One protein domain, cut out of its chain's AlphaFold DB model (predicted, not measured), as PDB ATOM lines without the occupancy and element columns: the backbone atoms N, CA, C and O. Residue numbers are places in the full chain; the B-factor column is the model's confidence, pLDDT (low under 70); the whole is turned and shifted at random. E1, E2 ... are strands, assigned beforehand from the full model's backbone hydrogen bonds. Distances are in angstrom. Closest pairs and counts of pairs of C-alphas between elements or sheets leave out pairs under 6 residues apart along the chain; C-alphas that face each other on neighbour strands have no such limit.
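Overview. This is residues 334 to 501 and 513 to 536 of the 754 residues of the protein "Beta_helix domain-containing protein" of Curtobacterium sp. MCSS17_011 (UniProt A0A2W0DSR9). The chain is wound in stacked turns as a three-sided solenoid: the curled sheet E14 E11 E6 E3 E1 E4 E7 E12 E15 makes two of the walls, and the flatter sheet E2 E5 E10 E13 makes the third. The small hairpins E8-E9 and E16-E17 lie toward opposite ends of the longest axis. The printed part has 192 residues with 17 named strands, E1 to E17 in order along the chain, and no named helix; the class is all strand, though under half of the residues, 89, are in named strands. Both large sheets are parallel in the orders just named, and the hairpins are antiparallel. The whole is compact, with a radius of gyration of the C-alphas of 16.3 A and spans of 48 by 34 by 32 A.

Along the chain. The largest sheet holds E14 (residues 482 to 488, 15.4 A), E11 (456 to 458), E6 (413 to 418, 15.6 A), E3 (363 to 368, 15.6 A), E1 (337 to 351, 22.1 A), E4 (371 to 375), E7 (421 to 423), E12 (461 to 464) and E15 (491 to 494). E1 begins at C-alpha 337 (10.082, 15.994, -30.516) and bends by 118 degrees at residue 348. The second sheet holds E2 (357 to 360), E5 (385 to 390), E10 (436 to 439) and E13 (477 to 480). The hairpins are E8 (425 to 427) with E9 (430 to 432), and E16 (513 to 516) with E17 (528 to 535, 14.0 A), which ends at C-alpha 535 (17.795, 38.289, -22.939).

Arrangement. The largest sheet is twisted, and its curl is 191 degrees. E1 pairs with E3 over residues 338 to 343 (N 342 to O 366, 2.8 A) and with E4 over 346 to 351 (N 347 to O 371, 2.7 A). E3 runs on into E4 at 93 degrees, and E14 into E15 at 84 degrees. The two large sheets form a sandwich, two sheets face to face, 8.4 A centre to centre where they face each other. In the second sheet, N 357 of E2 and O 386 of E5 are 2.8 A apart. E8 and E9 have N 432 and O 425 at 2.8 A; the closest C-alphas of E4 and E8, Gly 374 and Leu 425, are 4.4 A apart. E16 and E17 have N 529 and O 515 at 2.8 A.

Size, cuts and confidence. The C-alphas farthest apart, Asn 428 and Pro 533, are 50.7 A apart. Residues 502 to 512 are not printed, and C-alphas 501 and 513 are 27.9 A apart across this cut. The long links are E5 to E6, E10 to E11, E12 to E13 and E16 to E17. The mean pLDDT of the printed part is 93.6; residues 468 to 472 are under 70.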
ATOM      1  N   TRP A 334       3.069  18.975 -28.938       98.00
ATOM      2  CA  TRP A 334       4.329  18.260 -29.086       98.00
ATOM      3  C   TRP A 334       5.288  18.620 -27.963       98.00
ATOM      4  O   TRP A 334       5.572  19.793 -27.747       98.00
ATOM      5  N   ASN A 335       5.812  17.612 -27.268       98.06
ATOM      6  CA  ASN A 335       6.828  17.792 -26.239       98.06
ATOM      7  C   ASN A 335       8.069  16.961 -26.564       98.06
ATOM      8  O   ASN A 335       7.970  15.747 -26.766       98.06
ATOM      9  N   HIS A 336       9.237  17.607 -26.597       98.19
ATOM     10  CA  HIS A 336      10.522  16.941 -26.826       98.19
ATOM     11  C   HIS A 336      10.604  16.130 -28.122       98.19
ATOM     12  O   HIS A 336      11.218  15.059 -28.161       98.19
ATOM     13  N   VAL A 337      10.005  16.639 -29.201       98.56
ATOM     14  CA  VAL A 337      10.082  15.994 -30.516       98.56
ATOM     15  C   VAL A 337      11.290  16.495 -31.302       98.56
ATOM     16  O   VAL A 337      11.563  17.693 -31.336       98.56
ATOM     17  N   ASP A 338      12.007  15.579 -31.950       98.62
ATOM     18  CA  ASP A 338      13.039  15.896 -32.943       98.62
ATOM     19  C   ASP A 338      12.564  15.490 -34.345       98.62
ATOM     20  O   ASP A 338      12.079  14.377 -34.540       98.62
ATOM     21  N   ASN A 339      12.712  16.375 -35.328       98.25
ATOM     22  CA  ASN A 339      12.312  16.139 -36.717       98.25
ATOM     23  C   ASN A 339      10.798  15.871 -36.885       98.25
ATOM     24  O   ASN A 339      10.367  14.768 -37.232       98.25
ATOM     25  N   LEU A 340       9.996  16.913 -36.650       98.69
ATOM     26  CA  LEU A 340       8.546  16.933 -36.873       98.69
ATOM     27  C   LEU A 340       8.218  17.691 -38.164       98.69
ATOM     28  O   LEU A 340       8.622  18.839 -38.325       98.69
ATOM     29  N   ASN A 341       7.467  17.082 -39.077       98.62
ATOM     30  CA  ASN A 341       7.187  17.665 -40.387       98.62
ATOM     31  C   ASN A 341       5.680  17.715 -40.670       98.62
ATOM     32  O   ASN A 341       4.989  16.708 -40.545       98.62
ATOM     33  N   PHE A 342       5.194  18.867 -41.119       98.56
ATOM     34  CA  PHE A 342       3.862  19.068 -41.681       98.56
ATOM     35  C   PHE A 342       4.019  19.518 -43.128       98.56
ATOM     36  O   PHE A 342       4.636  20.546 -43.407       98.56
ATOM     37  N   LEU A 343       3.498  18.716 -44.046       98.25
ATOM     38  CA  LEU A 343       3.744  18.834 -45.474       98.25
ATOM     39  C   LEU A 343       2.398  18.910 -46.201       98.25
ATOM     40  O   LEU A 343       1.675  17.923 -46.222       98.25
ATOM     41  N   ASN A 344       2.033  20.060 -46.769       98.00
ATOM     42  CA  ASN A 344       0.726  20.239 -47.417       98.00
ATOM     43  C   ASN A 344      -0.450  19.853 -46.486       98.00
ATOM     44  O   ASN A 344      -1.289  19.005 -46.791       98.00
ATOM     45  N   VAL A 345      -0.455  20.429 -45.280       98.56
ATOM     46  CA  VAL A 345      -1.500  20.197 -44.266       98.56
ATOM     47  C   VAL A 345      -2.380  21.437 -44.135       98.56
ATOM     48  O   VAL A 345      -1.875  22.555 -44.014       98.56
ATOM     49  N   GLU A 346      -3.695  21.236 -44.119       98.25
ATOM     50  CA  GLU A 346      -4.680  22.290 -43.881       98.25
ATOM     51  C   GLU A 346      -5.161  22.275 -42.425       98.25
ATOM     52  O   GLU A 346      -5.748  21.303 -41.962       98.25
ATOM     53  N   PHE A 347      -4.981  23.383 -41.719       97.75
ATOM     54  CA  PHE A 347      -5.445  23.638 -40.359       97.75
ATOM     55  C   PHE A 347      -6.622  24.617 -40.420       97.75
ATOM     56  O   PHE A 347      -6.438  25.811 -40.666       97.75
ATOM     57  N   VAL A 348      -7.850  24.129 -40.235       96.75
ATOM     58  CA  VAL A 348      -9.068  24.918 -40.498       96.75
ATOM     59  C   VAL A 348     -10.022  24.855 -39.310       96.75
ATOM     60  O   VAL A 348     -10.296  23.779 -38.796       96.75
ATOM     61  N   GLU A 349     -10.566  25.992 -38.875       94.31
ATOM     62  CA  GLU A 349     -11.495  26.051 -37.726       94.31
ATOM     63  C   GLU A 349     -10.900  25.553 -36.389       94.31
ATOM     64  O   GLU A 349     -11.642  25.147 -35.496       94.31
ATOM     65  N   LEU A 350      -9.571  25.544 -36.232       91.56
ATOM     66  CA  LEU A 350      -8.917  24.966 -35.048       91.56
ATOM     67  C   LEU A 350      -8.696  25.951 -33.901       91.56
ATOM     68  O   LEU A 350      -8.539  25.503 -32.770       91.56
ATOM     69  N   GLN A 351      -8.652  27.253 -34.188       89.88
ATOM     70  CA  GLN A 351      -8.129  28.248 -33.258       89.88
ATOM     71  C   GLN A 351      -9.262  29.062 -32.626       89.88
ATOM     72  O   GLN A 351      -9.792  29.987 -33.247       89.88
ATOM     73  N   GLN A 352      -9.642  28.717 -31.391       88.31
ATOM     74  CA  GLN A 352     -10.567  29.513 -30.574       88.31
ATOM     75  C   GLN A 352      -9.859  30.066 -29.330       88.31
ATOM     76  O   GLN A 352      -9.805  31.277 -29.120       88.31
ATOM     77  N   ASN A 353      -9.278  29.177 -28.523       85.25
ATOM     78  CA  ASN A 353      -8.564  29.501 -27.286       85.25
ATOM     79  C   ASN A 353      -7.221  28.763 -27.144       85.25
ATOM     80  O   ASN A 353      -6.515  28.980 -26.160       85.25
ATOM     81  N   ALA A 354      -6.860  27.897 -28.081       87.75
ATOM     82  CA  ALA A 354      -5.582  27.195 -28.093       87.75
ATOM     83  C   ALA A 354      -4.925  27.296 -29.463       87.75
ATOM     84  O   ALA A 354      -5.477  27.871 -30.399       87.75
ATOM     85  N   HIS A 355      -3.732  26.736 -29.554       93.69
ATOM     86  CA  HIS A 355      -2.884  26.773 -30.733       93.69
ATOM     87  C   HIS A 355      -3.320  25.700 -31.735       93.69
ATOM     88  O   HIS A 355      -3.823  24.645 -31.344       93.69
ATOM     89  N   ALA A 356      -3.123  25.925 -33.035       95.75
ATOM     90  CA  ALA A 356      -3.292  24.841 -34.007       95.75
ATOM     91  C   ALA A 356      -2.183  23.791 -33.818       95.75
ATOM     92  O   ALA A 356      -2.437  22.584 -33.854       95.75
ATOM     93  N   VAL A 357      -0.964  24.262 -33.557       97.69
ATOM     94  CA  VAL A 357       0.218  23.460 -33.254       97.69
ATOM     95  C   VAL A 357       0.990  24.117 -32.115       97.69
ATOM     96  O   VAL A 357       1.378  25.278 -32.207       97.69
ATOM     97  N   ASP A 358       1.223  23.354 -31.057       96.50
ATOM     98  CA  ASP A 358       1.971  23.762 -29.872       96.50
ATOM     99  C   ASP A 358       3.257  22.937 -29.765       96.50
ATOM    100  O   ASP A 358       3.215  21.702 -29.758       96.50
ATOM    101  N   LEU A 359       4.399  23.625 -29.746       97.88
ATOM    102  CA  LEU A 359       5.732  23.039 -29.708       97.88
ATOM    103  C   LEU A 359       6.415  23.390 -28.382       97.88
ATOM    104  O   LEU A 359       6.877  24.514 -28.197       97.88
ATOM    105  N   GLY A 360       6.553  22.404 -27.496       96.88
ATOM    106  CA  GLY A 360       7.312  22.495 -26.250       96.88
ATOM    107  C   GLY A 360       8.655  21.772 -26.357       96.88
ATOM    108  O   GLY A 360       8.706  20.547 -26.473       96.88
ATOM    109  N   GLY A 361       9.763  22.515 -26.336       97.06
ATOM    110  CA  GLY A 361      11.115  21.938 -26.365       97.06
ATOM    111  C   GLY A 361      11.363  20.990 -27.540       97.06
ATOM    112  O   GLY A 361      11.987  19.941 -27.371       97.06
ATOM    113  N   CYS A 362      10.833  21.332 -28.715       98.56
ATOM    114  CA  CYS A 362      11.012  20.567 -29.948       98.56
ATOM    115  C   CYS A 362      12.205  21.091 -30.757       98.56
ATOM    116  O   CYS A 362      12.619  22.240 -30.595       98.56
ATOM    117  N   ARG A 363      12.748  20.276 -31.668       98.50
ATOM    118  CA  ARG A 363      13.720  20.766 -32.653       98.50
ATOM    119  C   ARG A 363      13.534  20.191 -34.050       98.50
ATOM    120  O   ARG A 363      12.957  19.118 -34.211       98.50
ATOM    121  N   ASN A 364      14.071  20.895 -35.045       98.31
ATOM    122  CA  ASN A 364      14.020  20.506 -36.458       98.31
ATOM    123  C   ASN A 364      12.578  20.348 -36.965       98.31
ATOM    124  O   ASN A 364      12.226  19.333 -37.563       98.31
ATOM    125  N   VAL A 365      11.728  21.341 -36.698       98.88
ATOM    126  CA  VAL A 365      10.308  21.303 -37.073       98.88
ATOM    127  C   VAL A 365      10.095  22.003 -38.411       98.88
ATOM    128  O   VAL A 365      10.667  23.067 -38.645       98.88
ATOM    129  N   LYS A 366       9.274  21.437 -39.299       98.75
ATOM    130  CA  LYS A 366       8.987  22.020 -40.617       98.75
ATOM    131  C   LYS A 366       7.496  22.098 -40.900       98.75
ATOM    132  O   LYS A 366       6.775  21.128 -40.685       98.75
ATOM    133  N   PHE A 367       7.082  23.217 -41.476       98.69
ATOM    134  CA  PHE A 367       5.771  23.452 -42.067       98.69
ATOM    135  C   PHE A 367       5.995  23.899 -43.504       98.69
ATOM    136  O   PHE A 367       6.537  24.984 -43.720       98.69
ATOM    137  N   ILE A 368       5.635  23.056 -44.468       98.44
ATOM    138  CA  ILE A 368       5.902  23.293 -45.888       98.44
ATOM    139  C   ILE A 368       4.584  23.254 -46.650       98.44
ATOM    140  O   ILE A 368       3.907  22.224 -46.649       98.44
ATOM    141  N   GLY A 369       4.225  24.363 -47.298       97.31
ATOM    142  CA  GLY A 369       3.005  24.441 -48.107       97.31
ATOM    143  C   GLY A 369       1.712  24.258 -47.301       97.31
ATOM    144  O   GLY A 369       0.702  23.828 -47.846       97.31
ATOM    145  N   CYS A 370       1.731  24.522 -45.993       98.81
ATOM    146  CA  CYS A 370       0.555  24.378 -45.134       98.81
ATOM    147  C   CYS A 370      -0.391  25.580 -45.249       98.81
ATOM    148  O   CYS A 370       0.025  26.699 -45.554       98.81
ATOM    149  N   THR A 371      -1.664  25.373 -44.910       98.62
ATOM    150  CA  THR A 371      -2.661  26.449 -44.814       98.62
ATOM    151  C   THR A 371      -3.249  26.515 -43.413       98.62
ATOM    152  O   THR A 371      -3.665  25.498 -42.878       98.62
ATOM    153  N   PHE A 372      -3.344  27.713 -42.841       98.38
ATOM    154  CA  PHE A 372      -3.985  27.990 -41.556       98.38
ATOM    155  C   PHE A 372      -5.127  28.987 -41.768       98.38
ATOM    156  O   PHE A 372      -4.895  30.125 -42.188       98.38
ATOM    157  N   ALA A 373      -6.366  28.569 -41.501       97.31
ATOM    158  CA  ALA A 373      -7.555  29.343 -41.846       97.31
ATOM    159  C   ALA A 373      -8.519  29.534 -40.668       97.31
ATOM    160  O   ALA A 373      -9.125  28.584 -40.159       97.31
ATOM    161  N   GLY A 374      -8.735  30.807 -40.328       95.31
ATOM    162  CA  GLY A 374      -9.722  31.247 -39.350       95.31
ATOM    163  C   GLY A 374      -9.223  31.249 -37.905       95.31
ATOM    164  O   GLY A 374      -8.667  30.270 -37.425       95.31
ATOM    165  N   LEU A 375      -9.556  32.312 -37.182       93.25
ATOM    166  CA  LEU A 375      -9.413  32.501 -35.743       93.25
ATOM    167  C   LEU A 375     -10.764  32.959 -35.193       93.25
ATOM    168  O   LEU A 375     -11.255  34.040 -35.537       93.25
ATOM    169  N   LYS A 376     -11.380  32.130 -34.351       92.62
ATOM    170  CA  LYS A 376     -12.581  32.500 -33.601       92.62
ATOM    171  C   LYS A 376     -12.157  33.060 -32.255       92.62
ATOM    172  O   LYS A 376     -12.080  32.363 -31.253       92.62
ATOM    173  N   THR A 377     -11.880  34.349 -32.279       85.75
ATOM    174  CA  THR A 377     -11.380  35.129 -31.158       85.75
ATOM    175  C   THR A 377     -12.190  34.926 -29.871       85.75
ATOM    176  O   THR A 377     -13.396  35.176 -29.841       85.75
ATOM    177  N   VAL A 378     -11.509  34.538 -28.792       86.94
ATOM    178  CA  VAL A 378     -12.020  34.612 -27.418       86.94
ATOM    179  C   VAL A 378     -11.458  35.874 -26.762       86.94
ATOM    180  O   VAL A 378     -10.270  36.168 -26.900       86.94
ATOM    181  N   ALA A 379     -12.310  36.629 -26.063       86.31
ATOM    182  CA  ALA A 379     -11.913  37.879 -25.418       86.31
ATOM    183  C   ALA A 379     -10.737  37.659 -24.449       86.31
ATOM    184  O   ALA A 379     -10.802  36.792 -23.576       86.31
ATOM    185  N   GLY A 380      -9.670  38.445 -24.603       85.12
ATOM    186  CA  GLY A 380      -8.433  38.329 -23.826       85.12
ATOM    187  C   GLY A 380      -7.479  37.223 -24.293       85.12
ATOM    188  O   GLY A 380      -6.484  36.961 -23.620       85.12
ATOM    189  N   ARG A 381      -7.773  36.548 -25.410       86.25
ATOM    190  CA  ARG A 381      -6.951  35.486 -26.026       86.25
ATOM    191  C   ARG A 381      -6.676  35.771 -27.502       86.25
ATOM    192  O   ARG A 381      -6.391  34.880 -28.293       86.25
ATOM    193  N   GLU A 382      -6.716  37.039 -27.888       87.44
ATOM    194  CA  GLU A 382      -6.511  37.474 -29.273       87.44
ATOM    195  C   GLU A 382      -5.053  37.363 -29.735       87.44
ATOM    196  O   GLU A 382      -4.762  37.435 -30.930       87.44
ATOM    197  N   TYR A 383      -4.137  37.168 -28.787       86.81
ATOM    198  CA  TYR A 383      -2.715  36.952 -29.030       86.81
ATOM    199  C   TYR A 383      -2.365  35.499 -29.374       86.81
ATOM    200  O   TYR A 383      -1.241  35.257 -29.783       86.81
ATOM    201  N   VAL A 384      -3.290  34.539 -29.257       90.00
ATOM    202  CA  VAL A 384      -2.986  33.112 -29.468       90.00
ATOM    203  C   VAL A 384      -2.407  32.870 -30.863       90.00
ATOM    204  O   VAL A 384      -2.907  33.391 -31.862       90.00
ATOM    205  N   GLU A 385      -1.344  32.080 -30.918       94.19
ATOM    206  CA  GLU A 385      -0.591  31.729 -32.116       94.19
ATOM    207  C   GLU A 385      -1.126  30.447 -32.756       94.19
ATOM    208  O   GLU A 385      -1.517  29.517 -32.054       94.19
ATOM    209  N   ALA A 386      -1.118  30.371 -34.087       96.31
ATOM    210  CA  ALA A 386      -1.381  29.129 -34.805       96.31
ATOM    211  C   ALA A 386      -0.272  28.120 -34.523       96.31
ATOM    212  O   ALA A 386      -0.563  26.974 -34.191       96.31
ATOM    213  N   ILE A 387       0.981  28.571 -34.638       98.00
ATOM    214  CA  ILE A 387       2.185  27.808 -34.319       98.00
ATOM    215  C   ILE A 387       2.845  28.462 -33.105       98.00
ATOM    216  O   ILE A 387       3.496  29.502 -33.226       98.00
ATOM    217  N   GLN A 388       2.686  27.858 -31.937       96.50
ATOM    218  CA  GLN A 388       3.394  28.288 -30.738       96.50
ATOM    219  C   GLN A 388       4.760  27.603 -30.675       96.50
ATOM    220  O   GLN A 388       4.860  26.389 -30.852       96.50
ATOM    221  N   ILE A 389       5.811  28.383 -30.429       96.44
ATOM    222  CA  ILE A 389       7.168  27.896 -30.176       96.44
ATOM    223  C   ILE A 389       7.575  28.209 -28.744       96.44
ATOM    224  O   ILE A 389       8.205  29.221 -28.468       96.44
ATOM    225  N   ASP A 390       7.234  27.320 -27.827       94.75
ATOM    226  CA  ASP A 390       7.497  27.520 -26.411       94.75
ATOM    227  C   ASP A 390       8.545  26.542 -25.873       94.75
ATOM    228  O   ASP A 390       9.086  25.655 -26.550       94.75
ATOM    229  N   SER A 391       8.899  26.776 -24.617       96.31
ATOM    230  CA  SER A 391       9.755  25.889 -23.846       96.31
ATOM    231  C   SER A 391       8.957  24.703 -23.309       96.31
ATOM    232  O   SER A 391       7.773  24.847 -22.995       96.31
ATOM    233  N   SER A 392       9.602  23.542 -23.159       97.00
ATOM    234  CA  SER A 392       8.991  22.361 -22.541       97.00
ATOM    235  C   SER A 392       8.592  22.663 -21.097       97.00
ATOM    236  O   SER A 392       9.396  22.597 -20.172       97.00
ATOM    237  N   SER A 393       7.337  23.049 -20.895       95.94
ATOM    238  CA  SER A 393       6.834  23.458 -19.592       95.94
ATOM    239  C   SER A 393       5.394  23.029 -19.396       95.94
ATOM    240  O   SER A 393       4.586  23.024 -20.332       95.94
ATOM    241  N   TYR A 394       5.052  22.728 -18.145       95.38
ATOM    242  CA  TYR A 394       3.695  22.371 -17.787       95.38
ATOM    243  C   TYR A 394       2.743  23.502 -18.143       95.38
ATOM    244  O   TYR A 394       1.696  23.213 -18.696       95.38
ATOM    245  N   ILE A 395       3.069  24.771 -17.867       93.19
ATOM    246  CA  ILE A 395       2.169  25.906 -18.138       93.19
ATOM    247  C   ILE A 395       2.051  26.276 -19.619       93.19
ATOM    248  O   ILE A 395       0.949  26.647 -20.020       93.19
ATOM    249  N   GLY A 396       3.113  26.118 -20.415       90.06
ATOM    250  CA  GLY A 396       3.097  26.407 -21.852       90.06
ATOM    251  C   GLY A 396       2.347  25.355 -22.667       90.06
ATOM    252  O   GLY A 396       1.703  25.696 -23.640       90.06
ATOM    253  N   SER A 397       2.334  24.097 -22.211       90.69
ATOM    254  CA  SER A 397       1.738  22.976 -22.949       90.69
ATOM    255  C   SER A 397       0.208  23.039 -23.101       90.69
ATOM    256  O   SER A 397      -0.529  23.127 -22.120       90.69
ATOM    257  N   SER A 398      -0.308  22.832 -24.305       87.06
ATOM    258  CA  SER A 398      -1.739  22.652 -24.584       87.06
ATOM    259  C   SER A 398      -2.276  21.309 -24.076       87.06
ATOM    260  O   SER A 398      -3.484  21.162 -23.885       87.06
ATOM    261  N   TRP A 399      -1.403  20.328 -23.810       90.88
ATOM    262  CA  TRP A 399      -1.773  18.993 -23.335       90.88
ATOM    263  C   TRP A 399      -1.119  18.655 -21.991       90.88
ATOM    264  O   TRP A 399       0.014  18.183 -21.896       90.88
ATOM    265  N   LYS A 400      -1.872  18.851 -20.906       90.62
ATOM    266  CA  LYS A 400      -1.373  18.690 -19.527       90.62
ATOM    267  C   LYS A 400      -1.271  17.234 -19.041       90.62
ATOM    268  O   LYS A 400      -1.028  17.015 -17.858       90.62
ATOM    269  N   ALA A 401      -1.482  16.247 -19.914       92.50
ATOM    270  CA  ALA A 401      -1.463  14.828 -19.543       92.50
ATOM    271  C   ALA A 401      -0.105  14.134 -19.772       92.50
ATOM    272  O   ALA A 401       0.035  12.964 -19.408       92.50
ATOM    273  N   TRP A 402       0.914  14.829 -20.303       95.31
ATOM    274  CA  TRP A 402       2.293  14.329 -20.231       95.31
ATOM    275  C   TRP A 402       2.749  14.207 -18.765       95.31
ATOM    276  O   TRP A 402       2.314  14.996 -17.918       95.31
ATOM    277  N   PRO A 403       3.649  13.257 -18.442       96.25
ATOM    278  CA  PRO A 403       4.232  13.154 -17.108       96.25
ATOM    279  C   PRO A 403       4.857  14.483 -16.671       96.25
ATOM    280  O   PRO A 403       5.645  15.073 -17.405       96.25
ATOM    281  N   THR A 404       4.555  14.958 -15.463       95.75
ATOM    282  CA  THR A 404       5.054  16.262 -14.986       95.75
ATOM    283  C   THR A 404       6.580  16.329 -14.920       95.75
ATOM    284  O   THR A 404       7.159  17.382 -15.142       95.75
ATOM    285  N   ASN A 405       7.252  15.202 -14.690       95.56
ATOM    286  CA  ASN A 405       8.713  15.105 -14.699       95.56
ATOM    287  C   ASN A 405       9.338  15.013 -16.107       95.56
ATOM    288  O   ASN A 405      10.523  14.712 -16.211       95.56
ATOM    289  N   SER A 406       8.554  15.221 -17.170       96.81
ATOM    290  CA  SER A 406       9.036  15.330 -18.557       96.81
ATOM    291  C   SER A 406       9.160  16.776 -19.052       96.81
ATOM    292  O   SER A 406       9.403  16.993 -20.233       96.81
ATOM    293  N   TYR A 407       8.959  17.759 -18.170       97.44
ATOM    294  CA  TYR A 407       9.154  19.176 -18.470       97.44
ATOM    295  C   TYR A 407      10.466  19.661 -17.855       97.44
ATOM    296  O   TYR A 407      10.645  19.571 -16.638       97.44
ATOM    297  N   ASP A 408      11.365  20.191 -18.680       96.50
ATOM    298  CA  ASP A 408      12.709  20.651 -18.287       96.50
ATOM    299  C   ASP A 408      12.984  22.129 -18.642       96.50
ATOM    300  O   ASP A 408      14.054  22.661 -18.352       96.50
ATOM    301  N   GLY A 409      12.011  22.808 -19.256       96.06
ATOM    302  CA  GLY A 409      12.094  24.198 -19.691       96.06
ATOM    303  C   GLY A 409      12.940  24.403 -20.946       96.06
ATOM    304  O   GLY A 409      13.241  25.542 -21.287       96.06
ATOM    305  N   LEU A 410      13.307  23.335 -21.657       96.31
ATOM    306  CA  LEU A 410      14.093  23.407 -22.885       96.31
ATOM    307  C   LEU A 410      13.341  24.188 -23.980       96.31
ATOM    308  O   LEU A 410      12.195  23.834 -24.272       96.31
ATOM    309  N   PRO A 411      13.942  25.209 -24.623       97.19
ATOM    310  CA  PRO A 411      13.269  26.002 -25.653       97.19
ATOM    311  C   PRO A 411      13.109  25.234 -26.968       97.19
ATOM    312  O   PRO A 411      13.902  24.351 -27.294       97.19
ATOM    313  N   THR A 412      12.107  25.590 -27.770       98.12
ATOM    314  CA  THR A 412      11.961  25.073 -29.141       98.12
ATOM    315  C   THR A 412      12.963  25.728 -30.105       98.12
ATOM    316  O   THR A 412      13.226  26.929 -30.012       98.12
ATOM    317  N   ARG A 413      13.547  24.948 -31.029       98.06
ATOM    318  CA  ARG A 413      14.642  25.386 -31.925       98.06
ATOM    319  C   ARG A 413      14.517  24.850 -33.349       98.06
ATOM    320  O   ARG A 413      13.916  23.806 -33.576       98.06
ATOM    321  N   GLY A 414      15.132  25.514 -34.324       98.12
ATOM    322  CA  GLY A 414      15.230  24.999 -35.692       98.12
ATOM    323  C   GLY A 414      13.863  24.782 -36.342       98.12
ATOM    324  O   GLY A 414      13.581  23.686 -36.831       98.12
ATOM    325  N   VAL A 415      13.002  25.800 -36.305       98.81
ATOM    326  CA  VAL A 415      11.654  25.749 -36.891       98.81
ATOM    327  C   VAL A 415      11.649  26.461 -38.237       98.81
ATOM    328  O   VAL A 415      12.052  27.617 -38.326       98.81
ATOM    329  N   LEU A 416      11.175  25.782 -39.280       98.69
ATOM    330  CA  LEU A 416      10.999  26.325 -40.623       98.69
ATOM    331  C   LEU A 416       9.513  26.374 -40.989       98.69
ATOM    332  O   LEU A 416       8.843  25.345 -40.981       98.69
ATOM    333  N   VAL A 417       9.030  27.549 -41.375       98.81
ATOM    334  CA  VAL A 417       7.712  27.767 -41.981       98.81
ATOM    335  C   VAL A 417       7.936  28.353 -43.373       98.81
ATOM    336  O   VAL A 417       8.371  29.502 -43.488       98.81
ATOM    337  N   ASP A 418       7.691  27.553 -44.410       98.62
ATOM    338  CA  ASP A 418       8.006  27.889 -45.803       98.62
ATOM    339  C   ASP A 418       6.819  27.656 -46.741       98.62
ATOM    340  O   ASP A 418       6.189  26.594 -46.729       98.62
ATOM    341  N   GLY A 419       6.518  28.655 -47.571       97.50
ATOM    342  CA  GLY A 419       5.461  28.563 -48.577       97.50
ATOM    343  C   GLY A 419       4.054  28.371 -47.997       97.50
ATOM    344  O   GLY A 419       3.159  27.914 -48.703       97.50
ATOM    345  N   CYS A 420       3.841  28.688 -46.718       98.81
ATOM    346  CA  CYS A 420       2.557  28.517 -46.049       98.81
ATOM    347  C   CYS A 420       1.625  29.717 -46.272       98.81
ATOM    348  O   CYS A 420       2.055  30.853 -46.505       98.81
ATOM    349  N   THR A 421       0.322  29.468 -46.136       98.75
ATOM    350  CA  THR A 421      -0.725  30.494 -46.182       98.75
ATOM    351  C   THR A 421      -1.430  30.630 -44.837       98.75
ATOM    352  O   THR A 421      -1.890  29.648 -44.266       98.75
ATOM    353  N   PHE A 422      -1.587  31.863 -44.362       98.50
ATOM    354  CA  PHE A 422      -2.387  32.208 -43.185       98.50
ATOM    355  C   PHE A 422      -3.500  33.156 -43.623       98.50
ATOM    356  O   PHE A 422      -3.217  34.197 -44.222       98.50
ATOM    357  N   THR A 423      -4.760  32.788 -43.381       98.00
ATOM    358  CA  THR A 423      -5.908  33.510 -43.949       98.00
ATOM    359  C   THR A 423      -7.124  33.567 -43.029       98.00
ATOM    360  O   THR A 423      -7.288  32.763 -42.108       98.00
ATOM    361  N   THR A 424      -8.006  34.533 -43.288       96.94
ATOM    362  CA  THR A 424      -9.365  34.560 -42.731       96.94
ATOM    363  C   THR A 424     -10.181  33.360 -43.215       96.94
ATOM    364  O   THR A 424      -9.855  32.722 -44.219       96.94
ATOM    365  N   LEU A 425     -11.275  33.072 -42.511       96.88
ATOM    366  CA  LEU A 425     -12.242  32.043 -42.890       96.88
ATOM    367  C   LEU A 425     -13.644  32.647 -42.906       96.88
ATOM    368  O   LEU A 425     -14.075  33.207 -41.904       96.88
ATOM    369  N   THR A 426     -14.385  32.490 -44.001       96.38
ATOM    370  CA  THR A 426     -15.810  32.843 -44.041       96.38
ATOM    371  C   THR A 426     -16.654  31.581 -43.924       96.38
ATOM    372  O   THR A 426     -16.562  30.686 -44.761       96.38
ATOM    373  N   LYS A 427     -17.504  31.518 -42.899       94.31
ATOM    374  CA  LYS A 427     -18.427  30.407 -42.656       94.31
ATOM    375  C   LYS A 427     -19.771  30.964 -42.201       94.31
ATOM    376  O   LYS A 427     -19.824  31.831 -41.336       94.31
ATOM    377  N   ASN A 428     -20.855  30.492 -42.818       94.75
ATOM    378  CA  ASN A 428     -22.231  30.909 -42.513       94.75
ATOM    379  C   ASN A 428     -22.435  32.444 -42.516       94.75
ATOM    380  O   ASN A 428     -23.162  32.989 -41.694       94.75
ATOM    381  N   GLY A 429     -21.757  33.153 -43.428       94.56
ATOM    382  CA  GLY A 429     -21.801  34.619 -43.533       94.56
ATOM    383  C   GLY A 429     -20.944  35.374 -42.508       94.56
ATOM    384  O   GLY A 429     -20.740  36.577 -42.657       94.56
ATOM    385  N   THR A 430     -20.385  34.696 -41.505       93.81
ATOM    386  CA  THR A 430     -19.425  35.272 -40.558       93.81
ATOM    387  C   THR A 430     -18.005  35.116 -41.091       93.81
ATOM    388  O   THR A 430     -17.599  34.025 -41.483       93.81
ATOM    389  N   THR A 431     -17.237  36.207 -41.098       94.56
ATOM    390  CA  THR A 431     -15.799  36.165 -41.398       94.56
ATOM    391  C   THR A 431     -15.019  36.154 -40.095       94.56
ATOM    392  O   THR A 431     -15.035  37.126 -39.343       94.56
ATOM    393  N   TYR A 432     -14.347  35.040 -39.843       94.31
ATOM    394  CA  TYR A 432     -13.406  34.856 -38.751       94.31
ATOM    395  C   TYR A 432     -12.058  35.453 -39.142       94.31
ATOM    396  O   TYR A 432     -11.655  35.384 -40.310       94.31
ATOM    397  N   GLY A 433     -11.370  36.033 -38.157       93.81
ATOM    398  CA  GLY A 433     -10.054  36.629 -38.352       93.81
ATOM    399  C   GLY A 433      -9.041  35.613 -38.872       93.81
ATOM    400  O   GLY A 433      -9.274  34.409 -38.885       93.81
ATOM    401  N   MET A 434      -7.903  36.102 -39.321       95.38
ATOM    402  CA  MET A 434      -6.729  35.285 -39.577       95.38
ATOM    403  C   MET A 434      -6.059  34.945 -38.238       95.38
ATOM    404  O   MET A 434      -6.015  35.810 -37.358       95.38
ATOM    405  N   PRO A 435      -5.515  33.731 -38.063       93.56
ATOM    406  CA  PRO A 435      -4.745  33.412 -36.867       93.56
ATOM    407  C   PRO A 435      -3.410  34.171 -36.826       93.56
ATOM    408  O   PRO A 435      -2.837  34.455 -37.877       93.56
ATOM    409  N   ASN A 436      -2.873  34.466 -35.635       94.88
ATOM    410  CA  ASN A 436      -1.483  34.934 -35.526       94.88
ATOM    411  C   ASN A 436      -0.565  33.803 -36.004       94.88
ATOM    412  O   ASN A 436      -0.594  32.744 -35.378       94.88
ATOM    413  N   PRO A 437       0.205  33.953 -37.097       97.31
ATOM    414  CA  PRO A 437       0.866  32.806 -37.707       97.31
ATOM    415  C   PRO A 437       1.798  32.026 -36.783       97.31
ATOM    416  O   PRO A 437       1.768  30.797 -36.785       97.31
ATOM    417  N   MET A 438       2.626  32.721 -36.003       97.69
ATOM    418  CA  MET A 438       3.670  32.072 -35.220       97.69
ATOM    419  C   MET A 438       4.168  32.966 -34.088       97.69
ATOM    420  O   MET A 438       4.337  34.170 -34.288       97.69
ATOM    421  N   GLY A 439       4.472  32.383 -32.931       96.06
ATOM    422  CA  GLY A 439       5.048  33.159 -31.841       96.06
ATOM    423  C   GLY A 439       5.341  32.395 -30.562       96.06
ATOM    424  O   GLY A 439       5.267  31.170 -30.513       96.06
ATOM    425  N   SER A 440       5.746  33.161 -29.554       93.62
ATOM    426  CA  SER A 440       5.993  32.719 -28.182       93.62
ATOM    427  C   SER A 440       5.606  33.838 -27.225       93.62
ATOM    428  O   SER A 440       5.863  35.022 -27.478       93.62
ATOM    429  N   HIS A 441       5.045  33.464 -26.082       86.81
ATOM    430  CA  HIS A 441       4.736  34.409 -25.012       86.81
ATOM    431  C   HIS A 441       5.208  33.935 -23.632       86.81
ATOM    432  O   HIS A 441       5.178  34.728 -22.688       86.81
ATOM    433  N   GLY A 442       5.725  32.705 -23.524       84.81
ATOM    434  CA  GLY A 442       6.495  32.227 -22.379       84.81
ATOM    435  C   GLY A 442       8.006  32.387 -22.581       84.81
ATOM    436  O   GLY A 442       8.519  32.413 -23.700       84.81
ATOM    437  N   SER A 443       8.751  32.482 -21.482       87.44
ATOM    438  CA  SER A 443      10.216  32.402 -21.495       87.44
ATOM    439  C   SER A 443      10.688  31.646 -20.257       87.44
ATOM    440  O   SER A 443      10.186  31.897 -19.159       87.44
ATOM    441  N   PHE A 444      11.623  30.714 -20.440       90.56
ATOM    442  CA  PHE A 444      12.206  29.892 -19.379       90.56
ATOM    443  C   PHE A 444      13.719  30.049 -19.375       90.56
ATOM    444  O   PHE A 444      14.343  30.036 -20.427       90.56
ATOM    445  N   GLY A 445      14.293  30.177 -18.184       89.69
ATOM    446  CA  GLY A 445      15.702  30.490 -17.996       89.69
ATOM    447  C   GLY A 445      16.004  31.981 -18.145       89.69
ATOM    448  O   GLY A 445      15.210  32.764 -18.658       89.69
ATOM    449  N   GLY A 446      17.173  32.381 -17.648       85.56
ATOM    450  CA  GLY A 446      17.672  33.759 -17.723       85.56
ATOM    451  C   GLY A 446      19.073  33.857 -18.322       85.56
ATOM    452  O   GLY A 446      19.718  34.888 -18.175       85.56
ATOM    453  N   ASP A 447      19.557  32.781 -18.942       88.44
ATOM    454  CA  ASP A 447      20.895  32.678 -19.519       88.44
ATOM    455  C   ASP A 447      20.842  32.340 -21.018       88.44
ATOM    456  O   ASP A 447      19.778  32.257 -21.631       88.44
ATOM    457  N   ASP A 448      22.010  32.137 -21.620       87.75
ATOM    458  CA  ASP A 448      22.164  31.915 -23.059       87.75
ATOM    459  C   ASP A 448      21.534  30.601 -23.577       87.75
ATOM    460  O   ASP A 448      21.434  30.374 -24.787       87.75
ATOM    461  N   THR A 449      21.074  29.720 -22.682       89.88
ATOM    462  CA  THR A 449      20.383  28.478 -23.056       89.88
ATOM    463  C   THR A 449      18.886  28.675 -23.303       89.88
ATOM    464  O   THR A 449      18.274  27.831 -23.957       89.88
ATOM    465  N   ALA A 450      18.324  29.804 -22.856       93.88
ATOM    466  CA  ALA A 450      16.900  30.141 -22.899       93.88
ATOM    467  C   ALA A 450      16.389  30.637 -24.266       93.88
ATOM    468  O   ALA A 450      15.189  30.853 -24.435       93.88
ATOM    469  N   TYR A 451      17.279  30.860 -25.237       96.75
ATOM    470  CA  TYR A 451      16.896  31.384 -26.547       96.75
ATOM    471  C   TYR A 451      16.069  30.379 -27.358       96.75
ATOM    472  O   TYR A 451      16.445  29.210 -27.506       96.75
ATOM    473  N   TYR A 452      14.995  30.879 -27.974       97.25
ATOM    474  CA  TYR A 452      14.422  30.249 -29.159       97.25
ATOM    475  C   TYR A 452      15.336  30.581 -30.334       97.25
ATOM    476  O   TYR A 452      15.609  31.756 -30.596       97.25
ATOM    477  N   GLU A 453      15.850  29.566 -31.022       97.12
ATOM    478  CA  GLU A 453      16.892  29.768 -32.030       97.12
ATOM    479  C   GLU A 453      16.624  29.069 -33.358       97.12
ATOM    480  O   GLU A 453      15.886  28.084 -33.428       97.12
ATOM    481  N   ASP A 454      17.243  29.602 -34.412       98.00
ATOM    482  CA  ASP A 454      17.195  29.088 -35.783       98.00
ATOM    483  C   ASP A 454      15.768  29.028 -36.355       98.00
ATOM    484  O   ASP A 454      15.364  28.067 -37.021       98.00
ATOM    485  N   ILE A 455      14.995  30.082 -36.083       98.50
ATOM    486  CA  ILE A 455      13.598  30.222 -36.499       98.50
ATOM    487  C   ILE A 455      13.516  30.904 -37.864       98.50
ATOM    488  O   ILE A 455      13.992  32.022 -38.051       98.50
ATOM    489  N   ARG A 456      12.891  30.241 -38.834       98.75
ATOM    490  CA  ARG A 456      12.802  30.695 -40.224       98.75
ATOM    491  C   ARG A 456      11.349  30.755 -40.677       98.75
ATOM    492  O   ARG A 456      10.687  29.728 -40.765       98.75
ATOM    493  N   PHE A 457      10.877  31.951 -41.010       98.81
ATOM    494  CA  PHE A 457       9.551  32.212 -41.567       98.81
ATOM    495  C   PHE A 457       9.724  32.838 -42.955       98.81
ATOM    496  O   PHE A 457       9.993  34.038 -43.079       98.81
ATOM    497  N   VAL A 458       9.655  32.019 -44.004       98.62
ATOM    498  CA  VAL A 458      10.073  32.406 -45.357       98.62
ATOM    499  C   VAL A 458       9.029  32.117 -46.434       98.62
ATOM    500  O   VAL A 458       8.294  31.145 -46.356       98.62
ATOM    501  N   ASN A 459       8.958  32.975 -47.454       98.19
ATOM    502  CA  ASN A 459       8.093  32.796 -48.632       98.19
ATOM    503  C   ASN A 459       6.593  32.585 -48.317       98.19
ATOM    504  O   ASN A 459       5.865  32.000 -49.117       98.19
ATOM    505  N   ASN A 460       6.110  33.059 -47.166       98.75
ATOM    506  CA  ASN A 460       4.729  32.848 -46.741       98.75
ATOM    507  C   ASN A 460       3.789  33.945 -47.250       98.75
ATOM    508  O   ASN A 460       4.181  35.097 -47.485       98.75
ATOM    509  N   ARG A 461       2.503  33.600 -47.337       98.44
ATOM    510  CA  ARG A 461       1.409  34.526 -47.637       98.44
ATOM    511  C   ARG A 461       0.484  34.660 -46.427       98.44
ATOM    512  O   ARG A 461      -0.232  33.734 -46.073       98.44
ATOM    513  N   VAL A 462       0.468  35.838 -45.818       98.44
ATOM    514  CA  VAL A 462      -0.309  36.149 -44.611       98.44
ATOM    515  C   VAL A 462      -1.312  37.243 -44.961       98.44
ATOM    516  O   VAL A 462      -0.927  38.388 -45.195       98.44
ATOM    517  N   VAL A 463      -2.592  36.886 -45.073       97.38
ATOM    518  CA  VAL A 463      -3.631  37.777 -45.608       97.38
ATOM    519  C   VAL A 463      -4.860  37.751 -44.726       97.38
ATOM    520  O   VAL A 463      -5.555  36.743 -44.635       97.38
ATOM    521  N   GLY A 464      -5.180  38.878 -44.108       95.25
ATOM    522  CA  GLY A 464      -6.309  38.906 -43.199       95.25
ATOM    523  C   GLY A 464      -6.317  40.077 -42.248       95.25
ATOM    524  O   GLY A 464      -5.760  41.146 -42.493       95.25
ATOM    525  N   PHE A 465      -6.981  39.843 -41.128       92.62
ATOM    526  CA  PHE A 465      -6.980  40.717 -39.974       92.62
ATOM    527  C   PHE A 465      -7.067  39.869 -38.715       92.62
ATOM    528  O   PHE A 465      -7.700  38.817 -38.708       92.62
ATOM    529  N   ASN A 466      -6.469  40.365 -37.646       86.94
ATOM    530  CA  ASN A 466      -6.729  39.923 -36.288       86.94
ATOM    531  C   ASN A 466      -7.027  41.185 -35.464       86.94
ATOM    532  O   ASN A 466      -6.630  42.287 -35.847       86.94
ATOM    533  N   THR A 467      -7.728  41.032 -34.353       71.81
ATOM    534  CA  THR A 467      -7.951  42.046 -33.326       71.81
ATOM    535  C   THR A 467      -7.024  41.799 -32.131       71.81
ATOM    536  O   THR A 467      -7.525  41.414 -31.077       71.81
ATOM    537  N   PRO A 468      -5.689  41.971 -32.229       63.66
ATOM    538  CA  PRO A 468      -4.853  41.842 -31.045       63.66
ATOM    539  C   PRO A 468      -5.247  42.933 -30.041       63.66
ATOM    540  O   PRO A 468      -5.169  44.131 -30.338       63.66
ATOM    541  N   THR A 469      -5.707  42.514 -28.863       62.47
ATOM    542  CA  THR A 469      -5.968  43.407 -27.733       62.47
ATOM    543  C   THR A 469      -4.667  43.708 -26.987       62.47
ATOM    544  O   THR A 469      -3.620  43.115 -27.241       62.47
ATOM    545  N   SER A 470      -4.710  44.703 -26.101       60.34
ATOM    546  CA  SER A 470      -3.586  45.131 -25.266       60.34
ATOM    547  C   SER A 470      -3.007  43.969 -24.455       60.34
ATOM    548  O   SER A 470      -3.583  43.566 -23.447       60.34
ATOM    549  N   GLY A 471      -1.853  43.466 -24.878       67.00
ATOM    550  CA  GLY A 471      -1.120  42.400 -24.209       67.00
ATOM    551  C   GLY A 471       0.384  42.562 -24.399       67.00
ATOM    552  O   GLY A 471       0.847  43.344 -25.226       67.00
ATOM    553  N   THR A 472       1.162  41.831 -23.605       69.94
ATOM    554  CA  THR A 472       2.630  41.853 -23.681       69.94
ATOM    555  C   THR A 472       3.164  41.064 -24.883       69.94
ATOM    556  O   THR A 472       4.313  41.258 -25.271       69.94
ATOM    557  N   ALA A 473       2.336  40.197 -25.469       79.19
ATOM    558  CA  ALA A 473       2.552  39.510 -26.733       79.19
ATOM    559  C   ALA A 473       1.591  40.105 -27.770       79.19
ATOM    560  O   ALA A 473       0.377  39.929 -27.685       79.19
ATOM    561  N   PHE A 474       2.131  40.889 -28.697       84.38
ATOM    562  CA  PHE A 474       1.365  41.561 -29.743       84.38
ATOM    563  C   PHE A 474       2.114  41.435 -31.061       84.38
ATOM    564  O   PHE A 474       3.338  41.497 -31.073       84.38
ATOM    565  N   GLY A 475       1.386  41.282 -32.161       91.00
ATOM    566  CA  GLY A 475       1.964  41.020 -33.476       91.00
ATOM    567  C   GLY A 475       1.361  39.774 -34.111       91.00
ATOM    568  O   GLY A 475       0.976  38.845 -33.404       91.00
ATOM    569  N   TRP A 476       1.300  39.734 -35.441       94.69
ATOM    570  CA  TRP A 476       0.973  38.496 -36.156       94.69
ATOM    571  C   TRP A 476       2.074  37.456 -35.925       94.69
ATOM    572  O   TRP A 476       1.803  36.312 -35.578       94.69
ATOM    573  N   LEU A 477       3.321  37.898 -36.067       96.81
ATOM    574  CA  LEU A 477       4.516  37.228 -35.591       96.81
ATOM    575  C   LEU A 477       4.972  37.923 -34.314       96.81
ATOM    576  O   LEU A 477       5.204  39.135 -34.336       96.81
ATOM    577  N   HIS A 478       5.111  37.186 -33.215       95.75
ATOM    578  CA  HIS A 478       5.619  37.768 -31.977       95.75
ATOM    579  C   HIS A 478       6.511  36.815 -31.192       95.75
ATOM    580  O   HIS A 478       6.156  35.670 -30.943       95.75
ATOM    581  N   PHE A 479       7.683  37.295 -30.787       95.56
ATOM    582  CA  PHE A 479       8.701  36.461 -30.161       95.56
ATOM    583  C   PHE A 479       9.346  37.150 -28.968       95.56
ATOM    584  O   PHE A 479       9.516  38.371 -28.958       95.56
ATOM    585  N   ARG A 480       9.767  36.341 -27.998       93.25
ATOM    586  CA  ARG A 480      10.627  36.735 -26.879       93.25
ATOM    587  C   ARG A 480      11.960  36.002 -26.974       93.25
ATOM    588  O   ARG A 480      11.954  34.853 -27.382       93.25
ATOM    589  N   SER A 481      13.085  36.622 -26.605       92.75
ATOM    590  CA  SER A 481      14.408  35.955 -26.575       92.75
ATOM    591  C   SER A 481      14.739  35.159 -27.850       92.75
ATOM    592  O   SER A 481      15.027  33.962 -27.794       92.75
ATOM    593  N   LEU A 482      14.662  35.801 -29.016       96.19
ATOM    594  CA  LEU A 482      14.908  35.145 -30.302       96.19
ATOM    595  C   LEU A 482      16.387  35.250 -30.707       96.19
ATOM    596  O   LEU A 482      16.986  36.312 -30.552       96.19
ATOM    597  N   ARG A 483      16.974  34.188 -31.262       97.25
ATOM    598  CA  ARG A 483      18.350  34.192 -31.789       97.25
ATOM    599  C   ARG A 483      18.429  33.539 -33.168       97.25
ATOM    600  O   ARG A 483      17.774  32.533 -33.405       97.25
ATOM    601  N   ASN A 484      19.253  34.080 -34.068       98.06
ATOM    602  CA  ASN A 484      19.476  33.531 -35.414       98.06
ATOM    603  C   ASN A 484      18.159  33.303 -36.177       98.06
ATOM    604  O   ASN A 484      17.873  32.198 -36.640       98.06
ATOM    605  N   ALA A 485      17.320  34.332 -36.262       98.38
ATOM    606  CA  ALA A 485      16.022  34.211 -36.913       98.38
ATOM    607  C   ALA A 485      15.983  34.913 -38.264       98.38
ATOM    608  O   ALA A 485      16.591  35.962 -38.451       98.38
ATOM    609  N   THR A 486      15.211  34.353 -39.191       98.69
ATOM    610  CA  THR A 486      15.016  34.901 -40.535       98.69
ATOM    611  C   THR A 486      13.530  35.007 -40.847       98.69
ATOM    612  O   THR A 486      12.825  34.001 -40.897       98.69
ATOM    613  N   ILE A 487      13.058  36.219 -41.122       98.81
ATOM    614  CA  ILE A 487      11.708  36.510 -41.606       98.81
ATOM    615  C   ILE A 487      11.852  37.150 -42.984       98.81
ATOM    616  O   ILE A 487      12.125  38.347 -43.090       98.81
ATOM    617  N   LYS A 488      11.712  36.351 -44.047       98.62
ATOM    618  CA  LYS A 488      12.146  36.764 -45.388       98.62
ATOM    619  C   LYS A 488      11.188  36.424 -46.522       98.62
ATOM    620  O   LYS A 488      10.596  35.353 -46.544       98.62
ATOM    621  N   ASN A 489      11.092  37.310 -47.516       98.12
ATOM    622  CA  ASN A 489      10.285  37.110 -48.732       98.12
ATOM    623  C   ASN A 489       8.788  36.847 -48.471       98.12
ATOM    624  O   ASN A 489       8.102  36.264 -49.310       98.12
ATOM    625  N   ASN A 490       8.249  37.276 -47.328       98.75
ATOM    626  CA  ASN A 490       6.836  37.079 -47.018       98.75
ATOM    627  C   ASN A 490       5.978  38.211 -47.594       98.75
ATOM    628  O   ASN A 490       6.431  39.347 -47.764       98.75
ATOM    629  N   THR A 491       4.705  37.920 -47.853       98.50
ATOM    630  CA  THR A 491       3.688  38.943 -48.120       98.50
ATOM    631  C   THR A 491       2.705  39.005 -46.962       98.50
ATOM    632  O   THR A 491       1.999  38.036 -46.705       98.50
ATOM    633  N   PHE A 492       2.631  40.166 -46.321       98.12
ATOM    634  CA  PHE A 492       1.664  40.519 -45.291       98.12
ATOM    635  C   PHE A 492       0.649  41.502 -45.878       98.12
ATOM    636  O   PHE A 492       1.024  42.572 -46.365       98.12
ATOM    637  N   GLU A 493      -0.632  41.160 -45.848       96.94
ATOM    638  CA  GLU A 493      -1.697  41.997 -46.400       96.94
ATOM    639  C   GLU A 493      -2.853  42.130 -45.415       96.94
ATOM    640  O   GLU A 493      -3.469  41.143 -45.011       96.94
ATOM    641  N   TYR A 494      -3.164  43.373 -45.055       95.31
ATOM    642  CA  TYR A 494      -4.324  43.673 -44.231       95.31
ATOM    643  C   TYR A 494      -5.594  43.728 -45.088       95.31
ATOM    644  O   TYR A 494      -5.683  44.520 -46.027       95.31
ATOM    645  N   THR A 495      -6.596  42.919 -44.744       94.50
ATOM    646  CA  THR A 495      -7.913  42.895 -45.417       94.50
ATOM    647  C   THR A 495      -9.078  43.166 -44.464       94.50
ATOM    648  O   THR A 495     -10.241  42.987 -44.825       94.50
ATOM    649  N   GLY A 496      -8.781  43.606 -43.238       91.31
ATOM    650  CA  GLY A 496      -9.796  43.906 -42.232       91.31
ATOM    651  C   GLY A 496     -10.569  45.200 -42.486       91.31
ATOM    652  O   GLY A 496     -10.120  46.072 -43.238       91.31
ATOM    653  N   PRO A 497     -11.735  45.363 -41.835       89.81
ATOM    654  CA  PRO A 497     -12.456  46.622 -41.874       89.81
ATOM    655  C   PRO A 497     -11.630  47.762 -41.246       89.81
ATOM    656  O   PRO A 497     -10.902  47.529 -40.277       89.81
ATOM    657  N   PRO A 498     -11.778  49.012 -41.728       84.69
ATOM    658  CA  PRO A 498     -11.094  50.174 -41.152       84.69
ATOM    659  C   PRO A 498     -11.459  50.474 -39.693       84.69
ATOM    660  O   PRO A 498     -10.751  51.203 -39.011       84.69
ATOM    661  N   SER A 499     -12.602  49.957 -39.236       80.12
ATOM    662  CA  SER A 499     -13.151  50.199 -37.903       80.12
ATOM    663  C   SER A 499     -12.659  49.220 -36.838       80.12
ATOM    664  O   SER A 499     -13.075  49.350 -35.689       80.12
ATOM    665  N   LEU A 500     -11.851  48.212 -37.190       82.50
ATOM    666  CA  LEU A 500     -11.267  47.340 -36.168       82.50
ATOM    667  C   LEU A 500     -10.347  48.165 -35.280       82.50
ATOM    668  O   LEU A 500      -9.564  48.954 -35.789       82.50
ATOM    669  N   SER A 501     -10.436  47.976 -33.967       73.69
ATOM    670  CA  SER A 501      -9.451  48.465 -33.006       73.69
ATOM    671  C   SER A 501      -8.363  47.408 -32.800       73.69
ATOM    672  O   SER A 501      -8.635  46.208 -32.864       73.69
ATOM    673  N   THR A 513      12.879  40.324 -20.028       93.44
ATOM    674  CA  THR A 513      13.321  40.933 -18.765       93.44
ATOM    675  C   THR A 513      12.844  40.149 -17.546       93.44
ATOM    676  O   THR A 513      13.225  40.448 -16.416       93.44
ATOM    677  N   SER A 514      11.985  39.153 -17.763       93.88
ATOM    678  CA  SER A 514      11.482  38.244 -16.742       93.88
ATOM    679  C   SER A 514      11.159  36.891 -17.360       93.88
ATOM    680  O   SER A 514      10.511  36.846 -18.406       93.88
ATOM    681  N   ALA A 515      11.554  35.810 -16.700       95.12
ATOM    682  CA  ALA A 515      11.352  34.446 -17.170       95.12
ATOM    683  C   ALA A 515      11.079  33.501 -15.998       95.12
ATOM    684  O   ALA A 515      11.411  33.802 -14.851       95.12
ATOM    685  N   TYR A 516      10.476  32.354 -16.277       95.62
ATOM    686  CA  TYR A 516      10.375  31.264 -15.309       95.62
ATOM    687  C   TYR A 516      11.734  30.580 -15.142       95.62
ATOM    688  O   TYR A 516      12.563  30.609 -16.051       95.62
ATOM    689  N   THR A 517      11.990  29.941 -14.002       94.44
ATOM    690  CA  THR A 517      13.228  29.168 -13.832       94.44
ATOM    691  C   THR A 517      13.090  27.780 -14.465       94.44
ATOM    692  O   THR A 517      11.992  27.228 -14.515       94.44
ATOM    693  N   PHE A 518      14.195  27.175 -14.918       93.50
ATOM    694  CA  PHE A 518      14.171  25.788 -15.412       93.50
ATOM    695  C   PHE A 518      13.705  24.794 -14.339       93.50
ATOM    696  O   PHE A 518      13.020  23.823 -14.648       93.50
ATOM    697  N   ALA A 519      14.003  25.066 -13.063       93.62
ATOM    698  CA  ALA A 519      13.544  24.243 -11.944       93.62
ATOM    699  C   ALA A 519      12.009  24.231 -11.805       93.62
ATOM    700  O   ALA A 519      11.446  23.254 -11.314       93.62
ATOM    701  N   ASP A 520      11.336  25.281 -12.280       95.62
ATOM    702  CA  ASP A 520       9.883  25.412 -12.223       95.62
ATOM    703  C   ASP A 520       9.178  24.957 -13.512       95.62
ATOM    704  O   ASP A 520       7.968  25.142 -13.642       95.62
ATOM    705  N   ALA A 521       9.887  24.338 -14.464       95.44
ATOM    706  CA  ALA A 521       9.306  23.884 -15.732       95.44
ATOM    707  C   ALA A 521       8.092  22.959 -15.548       95.44
ATOM    708  O   ALA A 521       7.118  23.054 -16.294       95.44
ATOM    709  N   ALA A 522       8.114  22.108 -14.521       95.81
ATOM    710  CA  ALA A 522       7.020  21.202 -14.176       95.81
ATOM    711  C   ALA A 522       5.924  21.837 -13.293       95.81
ATOM    712  O   ALA A 522       4.921  21.183 -12.999       95.81
ATOM    713  N   SER A 523       6.108  23.078 -12.829       95.62
ATOM    714  CA  SER A 523       5.175  23.740 -11.914       95.62
ATOM    715  C   SER A 523       3.882  24.135 -12.622       95.62
ATOM    716  O   SER A 523       3.885  24.616 -13.754       95.62
ATOM    717  N   THR A 524       2.752  23.998 -11.927       93.88
ATOM    718  CA  THR A 524       1.447  24.469 -12.416       93.88
ATOM    719  C   THR A 524       1.247  25.972 -12.216       93.88
ATOM    720  O   THR A 524       0.310  26.543 -12.766       93.88
ATOM    721  N   SER A 525       2.089  26.608 -11.397       94.19
ATOM    722  CA  SER A 525       2.046  28.040 -11.095       94.19
ATOM    723  C   SER A 525       3.462  28.547 -10.774       94.19
ATOM    724  O   SER A 525       3.771  28.860  -9.623       94.19
ATOM    725  N   PRO A 526       4.370  28.549 -11.765       94.50
ATOM    726  CA  PRO A 526       5.726  29.045 -11.585       94.50
ATOM    727  C   PRO A 526       5.717  30.563 -11.370       94.50
ATOM    728  O   PRO A 526       4.918  31.287 -11.969       94.50
ATOM    729  N   ALA A 527       6.628  31.059 -10.535       93.69
ATOM    730  CA  ALA A 527       6.876  32.490 -10.416       93.69
ATOM    731  C   ALA A 527       7.903  32.926 -11.468       93.69
ATOM    732  O   ALA A 527       8.865  32.211 -11.750       93.69
ATOM    733  N   THR A 528       7.724  34.113 -12.044       94.19
ATOM    734  CA  THR A 528       8.753  34.715 -12.900       94.19
ATOM    735  C   THR A 528       9.843  35.352 -12.045       94.19
ATOM    736  O   THR A 528       9.540  36.074 -11.094       94.19
ATOM    737  N   ALA A 529      11.100  35.164 -12.429       94.19
ATOM    738  CA  ALA A 529      12.247  35.895 -11.912       94.19
ATOM    739  C   ALA A 529      12.675  36.987 -12.900       94.19
ATOM    740  O   ALA A 529      12.485  36.848 -14.109       94.19
ATOM    741  N   ALA A 530      13.259  38.074 -12.391       94.00
ATOM    742  CA  ALA A 530      13.892  39.080 -13.239       94.00
ATOM    743  C   ALA A 530      15.112  38.479 -13.952       94.00
ATOM    744  O   ALA A 530      15.882  37.726 -13.355       94.00
ATOM    745  N   VAL A 531      15.292  38.845 -15.215       91.88
ATOM    746  CA  VAL A 531      16.418  38.435 -16.055       91.88
ATOM    747  C   VAL A 531      17.335  39.643 -16.211       91.88
ATOM    748  O   VAL A 531      16.906  40.690 -16.698       91.88
ATOM    749  N   SER A 532      18.568  39.533 -15.710       90.94
ATOM    750  CA  SER A 532      19.543  40.627 -15.697       90.94
ATOM    751  C   SER A 532      20.946  40.103 -16.046       90.94
ATOM    752  O   SER A 532      21.480  39.290 -15.286       90.94
ATOM    753  N   PRO A 533      21.553  40.560 -17.159       89.88
ATOM    754  CA  PRO A 533      20.954  41.452 -18.159       89.88
ATOM    755  C   PRO A 533      19.758  40.790 -18.878       89.88
ATOM    756  O   PRO A 533      19.687  39.561 -18.913       89.88
ATOM    757  N   PRO A 534      18.807  41.574 -19.417       92.50
ATOM    758  CA  PRO A 534      17.767  41.081 -20.315       92.50
ATOM    759  C   PRO A 534      18.297  40.153 -21.420       92.50
ATOM    760  O   PRO A 534      19.358  40.383 -22.002       92.50
ATOM    761  N   LEU A 535      17.519  39.123 -21.766       94.19
ATOM    762  CA  LEU A 535      17.795  38.289 -22.939       94.19
ATOM    763  C   LEU A 535      17.314  39.015 -24.194       94.19
ATOM    764  O   LEU A 535      16.163  38.905 -24.628       94.19
ATOM    765  N   ASN A 536      18.234  39.801 -24.729       94.94
ATOM    766  CA  ASN A 536      18.096  40.612 -25.927       94.94
ATOM    767  C   ASN A 536      18.066  39.731 -27.185       94.94
ATOM    768  O   ASN A 536      18.883  38.808 -27.262       94.94
TER     769      ASN A 536